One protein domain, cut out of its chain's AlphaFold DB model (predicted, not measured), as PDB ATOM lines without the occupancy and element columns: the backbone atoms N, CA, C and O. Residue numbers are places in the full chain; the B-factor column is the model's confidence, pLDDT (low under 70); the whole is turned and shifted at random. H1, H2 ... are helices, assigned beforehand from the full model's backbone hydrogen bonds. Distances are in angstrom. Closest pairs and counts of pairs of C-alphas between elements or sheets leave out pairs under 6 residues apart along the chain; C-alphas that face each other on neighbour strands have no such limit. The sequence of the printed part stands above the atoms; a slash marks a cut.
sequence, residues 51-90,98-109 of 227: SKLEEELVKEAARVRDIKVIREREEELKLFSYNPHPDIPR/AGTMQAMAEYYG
ATOM      1  N   SER A  51     125.267 159.859 112.233       75.00
ATOM      2  CA  SER A  51     123.912 159.761 112.775       75.00
ATOM      3  C   SER A  51     124.014 159.390 114.263       75.00
ATOM      4  O   SER A  51     124.937 158.676 114.657       75.00
ATOM      5  N   LYS A  52     123.094 159.863 115.115       79.25
ATOM      6  CA  LYS A  52     123.113 159.523 116.556       79.25
ATOM      7  C   LYS A  52     123.219 158.008 116.788       79.25
ATOM      8  O   LYS A  52     123.919 157.565 117.690       79.25
ATOM      9  N   LEU A  53     122.598 157.230 115.901       76.31
ATOM     10  CA  LEU A  53     122.658 155.774 115.879       76.31
ATOM     11  C   LEU A  53     124.082 155.251 115.619       76.31
ATOM     12  O   LEU A  53     124.524 154.321 116.283       76.31
ATOM     13  N   GLU A  54     124.839 155.850 114.700       73.81
ATOM     14  CA  GLU A  54     126.237 155.467 114.456       73.81
ATOM     15  C   GLU A  54     127.139 155.771 115.655       73.81
ATOM     16  O   GLU A  54     128.030 154.981 115.965       73.81
ATOM     17  N   GLU A  55     126.914 156.880 116.362       82.38
ATOM     18  CA  GLU A  55     127.653 157.168 117.596       82.38
ATOM     19  C   GLU A  55     127.352 156.147 118.693       82.38
ATOM     20  O   GLU A  55     128.270 155.698 119.382       82.38
ATOM     21  N   GLU A  56     126.086 155.759 118.845       82.12
ATOM     22  CA  GLU A  56     125.661 154.725 119.788       82.12
ATOM     23  C   GLU A  56     126.262 153.362 119.432       82.12
ATOM     24  O   GLU A  56     126.832 152.704 120.301       82.12
ATOM     25  N   LEU A  57     126.249 152.972 118.154       82.19
ATOM     26  CA  LEU A  57     126.872 151.727 117.700       82.19
ATOM     27  C   LEU A  57     128.390 151.726 117.891       82.19
ATOM     28  O   LEU A  57     128.958 150.702 118.263       82.19
ATOM     29  N   VAL A  58     129.069 152.854 117.667       86.12
ATOM     30  CA  VAL A  58     130.518 152.958 117.902       86.12
ATOM     31  C   VAL A  58     130.839 152.875 119.395       86.12
ATOM     32  O   VAL A  58     131.801 152.196 119.763       86.12
ATOM     33  N   LYS A  59     130.037 153.518 120.253       88.19
ATOM     34  CA  LYS A  59     130.172 153.425 121.715       88.19
ATOM     35  C   LYS A  59     129.941 151.998 122.203       88.19
ATOM     36  O   LYS A  59     130.742 151.492 122.983       88.19
ATOM     37  N   GLU A  60     128.911 151.328 121.699       86.44
ATOM     38  CA  GLU A  60     128.618 149.946 122.079       86.44
ATOM     39  C   GLU A  60     129.687 148.981 121.554       86.44
ATOM     40  O   GLU A  60     130.163 148.116 122.285       86.44
ATOM     41  N   ALA A  61     130.178 149.177 120.329       86.12
ATOM     42  CA  ALA A  61     131.280 148.382 119.794       86.12
ATOM     43  C   ALA A  61     132.577 148.567 120.600       86.12
ATOM     44  O   ALA A  61     133.313 147.600 120.793       86.12
ATOM     45  N   ALA A  62     132.872 149.783 121.072       88.69
ATOM     46  CA  ALA A  62     133.993 150.021 121.982       88.69
ATOM     47  C   ALA A  62     133.796 149.266 123.305       88.69
ATOM     48  O   ALA A  62     134.665 148.489 123.691       88.69
ATOM     49  N   ARG A  63     132.608 149.376 123.910       91.94
ATOM     50  CA  ARG A  63     132.253 148.657 125.139       91.94
ATOM     51  C   ARG A  63     132.420 147.141 125.005       91.94
ATOM     52  O   ARG A  63     132.969 146.502 125.897       91.94
ATOM     53  N   VAL A  64     131.975 146.556 123.893       88.94
ATOM     54  CA  VAL A  64     132.106 145.112 123.637       88.94
ATOM     55  C   VAL A  64     133.572 144.693 123.517       88.94
ATOM     56  O   VAL A  64     133.945 143.642 124.040       88.94
ATOM     57  N   ARG A  65     134.419 145.503 122.862       85.19
ATOM     58  CA  ARG A  65     135.864 145.231 122.797       85.19
ATOM     59  C   ARG A  65     136.493 145.268 124.187       85.19
ATOM     60  O   ARG A  65     137.227 144.344 124.516       85.19
ATOM     61  N   ASP A  66     136.154 146.261 125.002       86.81
ATOM     62  CA  ASP A  66     136.704 146.399 126.354       86.81
ATOM     63  C   ASP A  66     136.302 145.217 127.247       86.81
ATOM     64  O   ASP A  66     137.150 144.623 127.911       86.81
ATOM     65  N   ILE A  67     135.033 144.795 127.196       87.44
ATOM     66  CA  ILE A  67     134.552 143.608 127.923       87.44
ATOM     67  C   ILE A  67     135.307 142.351 127.483       87.44
ATOM     68  O   ILE A  67     135.651 141.516 128.318       87.44
ATOM     69  N   LYS A  68     135.564 142.203 126.178       85.50
ATOM     70  CA  LYS A  68     136.295 141.052 125.649       85.50
ATOM     71  C   LYS A  68     137.738 141.025 126.155       85.50
ATOM     72  O   LYS A  68     138.173 139.985 126.631       85.50
ATOM     73  N   VAL A  69     138.431 142.164 126.126       83.50
ATOM     74  CA  VAL A  69     139.804 142.286 126.643       83.50
ATOM     75  C   VAL A  69     139.862 141.969 128.138       83.50
ATOM     76  O   VAL A  69     140.757 141.254 128.581       83.50
ATOM     77  N   ILE A  70     138.898 142.459 128.925       81.50
ATOM     78  CA  ILE A  70     138.826 142.167 130.365       81.50
ATOM     79  C   ILE A  70     138.602 140.672 130.603       81.50
ATOM     80  O   ILE A  70     139.310 140.078 131.409       81.50
ATOM     81  N   ARG A  71     137.667 140.051 129.875       81.12
ATOM     82  CA  ARG A  71     137.381 138.616 130.004       81.12
ATOM     83  C   ARG A  71     138.590 137.758 129.648       81.12
ATOM     84  O   ARG A  71     138.927 136.855 130.403       81.12
ATOM     85  N   GLU A  72     139.253 138.058 128.534       78.38
ATOM     86  CA  GLU A  72     140.479 137.362 128.127       78.38
ATOM     87  C   GLU A  72     141.556 137.500 129.212       78.38
ATOM     88  O   GLU A  72     142.169 136.513 129.604       78.38
ATOM     89  N   ARG A  73     141.715 138.692 129.797       78.00
ATOM     90  CA  ARG A  73     142.651 138.910 130.905       78.00
ATOM     91  C   ARG A  73     142.289 138.113 132.161       78.00
ATOM     92  O   ARG A  73     143.180 137.566 132.803       78.00
ATOM     93  N   GLU A  74     141.015 138.049 132.535       79.00
ATOM     94  CA  GLU A  74     140.554 137.263 133.689       79.00
ATOM     95  C   GLU A  74     140.764 135.760 133.476       79.00
ATOM     96  O   GLU A  74     141.202 135.060 134.390       79.00
ATOM     97  N   GLU A  75     140.499 135.261 132.268       78.62
ATOM     98  CA  GLU A  75     140.757 133.872 131.885       78.62
ATOM     99  C   GLU A  75     142.256 133.548 131.926       78.62
ATOM    100  O   GLU A  75     142.650 132.507 132.454       78.62
ATOM    101  N   GLU A  76     143.101 134.462 131.449       74.31
ATOM    102  CA  GLU A  76     144.556 134.331 131.505       74.31
ATOM    103  C   GLU A  76     145.091 134.357 132.942       74.31
ATOM    104  O   GLU A  76     145.909 133.511 133.304       74.31
ATOM    105  N   LEU A  77     144.591 135.259 133.792       75.06
ATOM    106  CA  LEU A  77     144.922 135.289 135.222       75.06
ATOM    107  C   LEU A  77     144.472 134.010 135.932       75.06
ATOM    108  O   LEU A  77     145.199 133.470 136.766       75.06
ATOM    109  N   LYS A  78     143.292 133.489 135.582       79.19
ATOM    110  CA  LYS A  78     142.799 132.219 136.111       79.19
ATOM    111  C   LYS A  78     143.711 131.067 135.688       79.19
ATOM    112  O   LYS A  78     144.075 130.250 136.530       79.19
ATOM    113  N   LEU A  79     144.142 131.021 134.428       72.75
ATOM    114  CA  LEU A  79     145.088 130.015 133.941       72.75
ATOM    115  C   LEU A  79     146.442 130.111 134.665       72.75
ATOM    116  O   LEU A  79     146.991 129.093 135.083       72.75
ATOM    117  N   PHE A  80     146.930 131.335 134.887       71.62
ATOM    118  CA  PHE A  80     148.153 131.603 135.644       71.62
ATOM    119  C   PHE A  80     148.034 131.195 137.122       71.62
ATOM    120  O   PHE A  80     148.989 130.689 137.699       71.62
ATOM    121  N   SER A  81     146.854 131.329 137.737       75.88
ATOM    122  CA  SER A  81     146.633 130.889 139.125       75.88
ATOM    123  C   SER A  81     146.775 129.372 139.310       75.88
ATOM    124  O   SER A  81     147.225 128.922 140.362       75.88
ATOM    125  N   TYR A  82     146.440 128.579 138.283       76.81
ATOM    126  CA  TYR A  82     146.602 127.122 138.309       76.81
ATOM    127  C   TYR A  82     148.042 126.674 138.034       76.81
ATOM    128  O   TYR A  82     148.440 125.603 138.487       76.81
ATOM    129  N   ASN A  83     148.818 127.475 137.303       71.00
ATOM    130  CA  ASN A  83     150.233 127.225 137.063       71.00
ATOM    131  C   ASN A  83     151.026 128.544 137.144       71.00
ATOM    132  O   ASN A  83     151.196 129.209 136.120       71.00
ATOM    133  N   PRO A  84     151.524 128.923 138.338       67.00
ATOM    134  CA  PRO A  84     152.243 130.183 138.550       67.00
ATOM    135  C   PRO A  84     153.645 130.196 137.916       67.00
ATOM    136  O   PRO A  84     154.295 131.241 137.862       67.00
ATOM    137  N   HIS A  85     154.114 129.047 137.419       64.75
ATOM    138  CA  HIS A  85     155.386 128.894 136.718       64.75
ATOM    139  C   HIS A  85     155.174 128.132 135.406       64.75
ATOM    140  O   HIS A  85     155.597 126.980 135.287       64.75
ATOM    141  N   PRO A  86     154.509 128.742 134.408       63.34
ATOM    142  CA  PRO A  86     154.427 128.121 133.099       63.34
ATOM    143  C   PRO A  86     155.849 127.977 132.548       63.34
ATOM    144  O   PRO A  86     156.603 128.953 132.494       63.34
ATOM    145  N   ASP A  87     156.226 126.756 132.166       62.31
ATOM    146  CA  ASP A  87     157.503 126.518 131.500       62.31
ATOM    147  C   ASP A  87     157.607 127.446 130.289       62.31
ATOM    148  O   ASP A  87     156.685 127.529 129.471       62.31
ATOM    149  N   ILE A  88     158.736 128.155 130.179       59.94
ATOM    150  CA  ILE A  88     158.996 129.040 129.043       59.94
ATOM    151  C   ILE A  88     158.845 128.186 127.783       59.94
ATOM    152  O   ILE A  88     159.542 127.171 127.664       59.94
ATOM    153  N   PRO A  89     157.943 128.554 126.859       58.12
ATOM    154  CA  PRO A  89     157.606 127.688 125.748       58.12
ATOM    155  C   PRO A  89     158.872 127.444 124.904       58.12
ATOM    156  O   PRO A  89     159.473 128.364 124.342       58.12
ATOM    157  N   ARG A  90     159.365 126.196 124.923       53.81
ATOM    158  CA  ARG A  90     160.661 125.812 124.342       53.81
ATOM    159  C   ARG A  90     160.537 125.611 122.828       53.81
ATOM    160  O   ARG A  90     160.186 124.526 122.387       53.81
ATOM    161  N   ALA A  98     149.549 137.820 125.550       68.06
ATOM    162  CA  ALA A  98     150.003 139.105 126.084       68.06
ATOM    163  C   ALA A  98     149.787 139.264 127.602       68.06
ATOM    164  O   ALA A  98     150.653 139.828 128.273       68.06
ATOM    165  N   GLY A  99     148.692 138.750 128.172       67.69
ATOM    166  CA  GLY A  99     148.462 138.844 129.612       67.69
ATOM    167  C   GLY A  99     149.215 137.794 130.429       67.69
ATOM    168  O   GLY A  99     149.556 138.100 131.571       67.69
ATOM    169  N   THR A 100     149.620 136.637 129.874       65.75
ATOM    170  CA  THR A 100     150.594 135.775 130.578       65.75
ATOM    171  C   THR A 100     151.969 136.426 130.637       65.75
ATOM    172  O   THR A 100     152.610 136.347 131.680       65.75
ATOM    173  N   MET A 101     152.402 137.150 129.596       67.88
ATOM    174  CA  MET A 101     153.637 137.944 129.677       67.88
ATOM    175  C   MET A 101     153.552 139.047 130.735       67.88
ATOM    176  O   MET A 101     154.522 139.267 131.456       67.88
ATOM    177  N   GLN A 102     152.409 139.729 130.852       68.19
ATOM    178  CA  GLN A 102     152.221 140.771 131.862       68.19
ATOM    179  C   GLN A 102     152.200 140.194 133.285       68.19
ATOM    180  O   GLN A 102     152.908 140.700 134.152       68.19
ATOM    181  N   ALA A 103     151.464 139.104 133.515       65.75
ATOM    182  CA  ALA A 103     151.439 138.415 134.807       65.75
ATOM    183  C   ALA A 103     152.831 137.883 135.192       65.75
ATOM    184  O   ALA A 103     153.274 138.026 136.330       65.75
ATOM    185  N   MET A 104     153.563 137.336 134.220       66.38
ATOM    186  CA  MET A 104     154.940 136.882 134.392       66.38
ATOM    187  C   MET A 104     155.874 138.057 134.736       66.38
ATOM    188  O   MET A 104     156.678 137.945 135.658       66.38
ATOM    189  N   ALA A 105     155.739 139.206 134.068       68.62
ATOM    190  CA  ALA A 105     156.509 140.412 134.376       68.62
ATOM    191  C   ALA A 105     156.204 140.975 135.777       68.62
ATOM    192  O   ALA A 105     157.131 141.362 136.486       68.62
ATOM    193  N   GLU A 106     154.941 140.980 136.210       69.75
ATOM    194  CA  GLU A 106     154.540 141.390 137.564       69.75
ATOM    195  C   GLU A 106     155.096 140.427 138.633       69.75
ATOM    196  O   GLU A 106     155.606 140.860 139.670       69.75
ATOM    197  N   TYR A 107     155.088 139.121 138.358       65.31
ATOM    198  CA  TYR A 107     155.638 138.099 139.250       65.31
ATOM    199  C   TYR A 107     157.170 138.187 139.389       65.31
ATOM    200  O   TYR A 107     157.699 138.238 140.500       65.31
ATOM    201  N   TYR A 108     157.913 138.268 138.279       64.81
ATOM    202  CA  TYR A 108     159.374 138.421 138.331       64.81
ATOM    203  C   TYR A 108     159.803 139.817 138.814       64.81
ATOM    204  O   TYR A 108     160.827 139.946 139.485       64.81
ATOM    205  N   GLY A 109     159.010 140.856 138.536       62.03
ATOM    206  CA  GLY A 109     159.234 142.215 139.028       62.03
ATOM    207  C   GLY A 109     159.063 142.332 140.544       62.03
ATOM    208  O   GLY A 109     159.925 142.908 141.210       62.03
TER     209      GLY A 109
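Overview. This is residues 51 to 90 and 98 to 109 of the 227 residues of an uncharacterized protein of Chlamydomonas eustigma (UniProt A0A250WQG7). One long helix, H1, makes nearly the whole length of a rod, and a short helix, H2, packs slantwise on the far part of it, at residues 73 to 80. Residues 51 to 68 stick out as a free arm. The printed part has 52 residues with two named helices, H1 then H2, and no named strand; the class is all helix. It is extended, with a radius of gyration of the C-alphas of 16.3 A and spans of 51 by 21 by 19 A.

Arrangement. Start at H1, residues 52 to 82, and look at residues 73 to 80, which alone touch residues 99 to 103 of H2, residues 98 to 109. The closest C-alphas are those of Arg 73 and Gly 99, 6.0 A apart. The two helices run the same way at a steep tilt of 50 degrees. In H1 and H2 every O i to N i+4 pair is within hydrogen-bond range.

Along the chain. Find C-alpha 52 at (123.113, 159.523, 116.556); from there H1 runs 45.5 A to C-alpha 82 at (146.602, 127.122, 138.309). H2 measures 16.2 A and ends at C-alpha 109, at (159.234, 142.215, 139.028).

Size, cuts and confidence. The C-alphas farthest apart, those of Ser 51 and Arg 90, are 51.3 A apart. Residues 91 to 97 are not printed, and C-alphas 90 and 98 are 17.1 A apart across this cut. Look for pLDDT under 70 at residues 84 to 90 and 98 to 109.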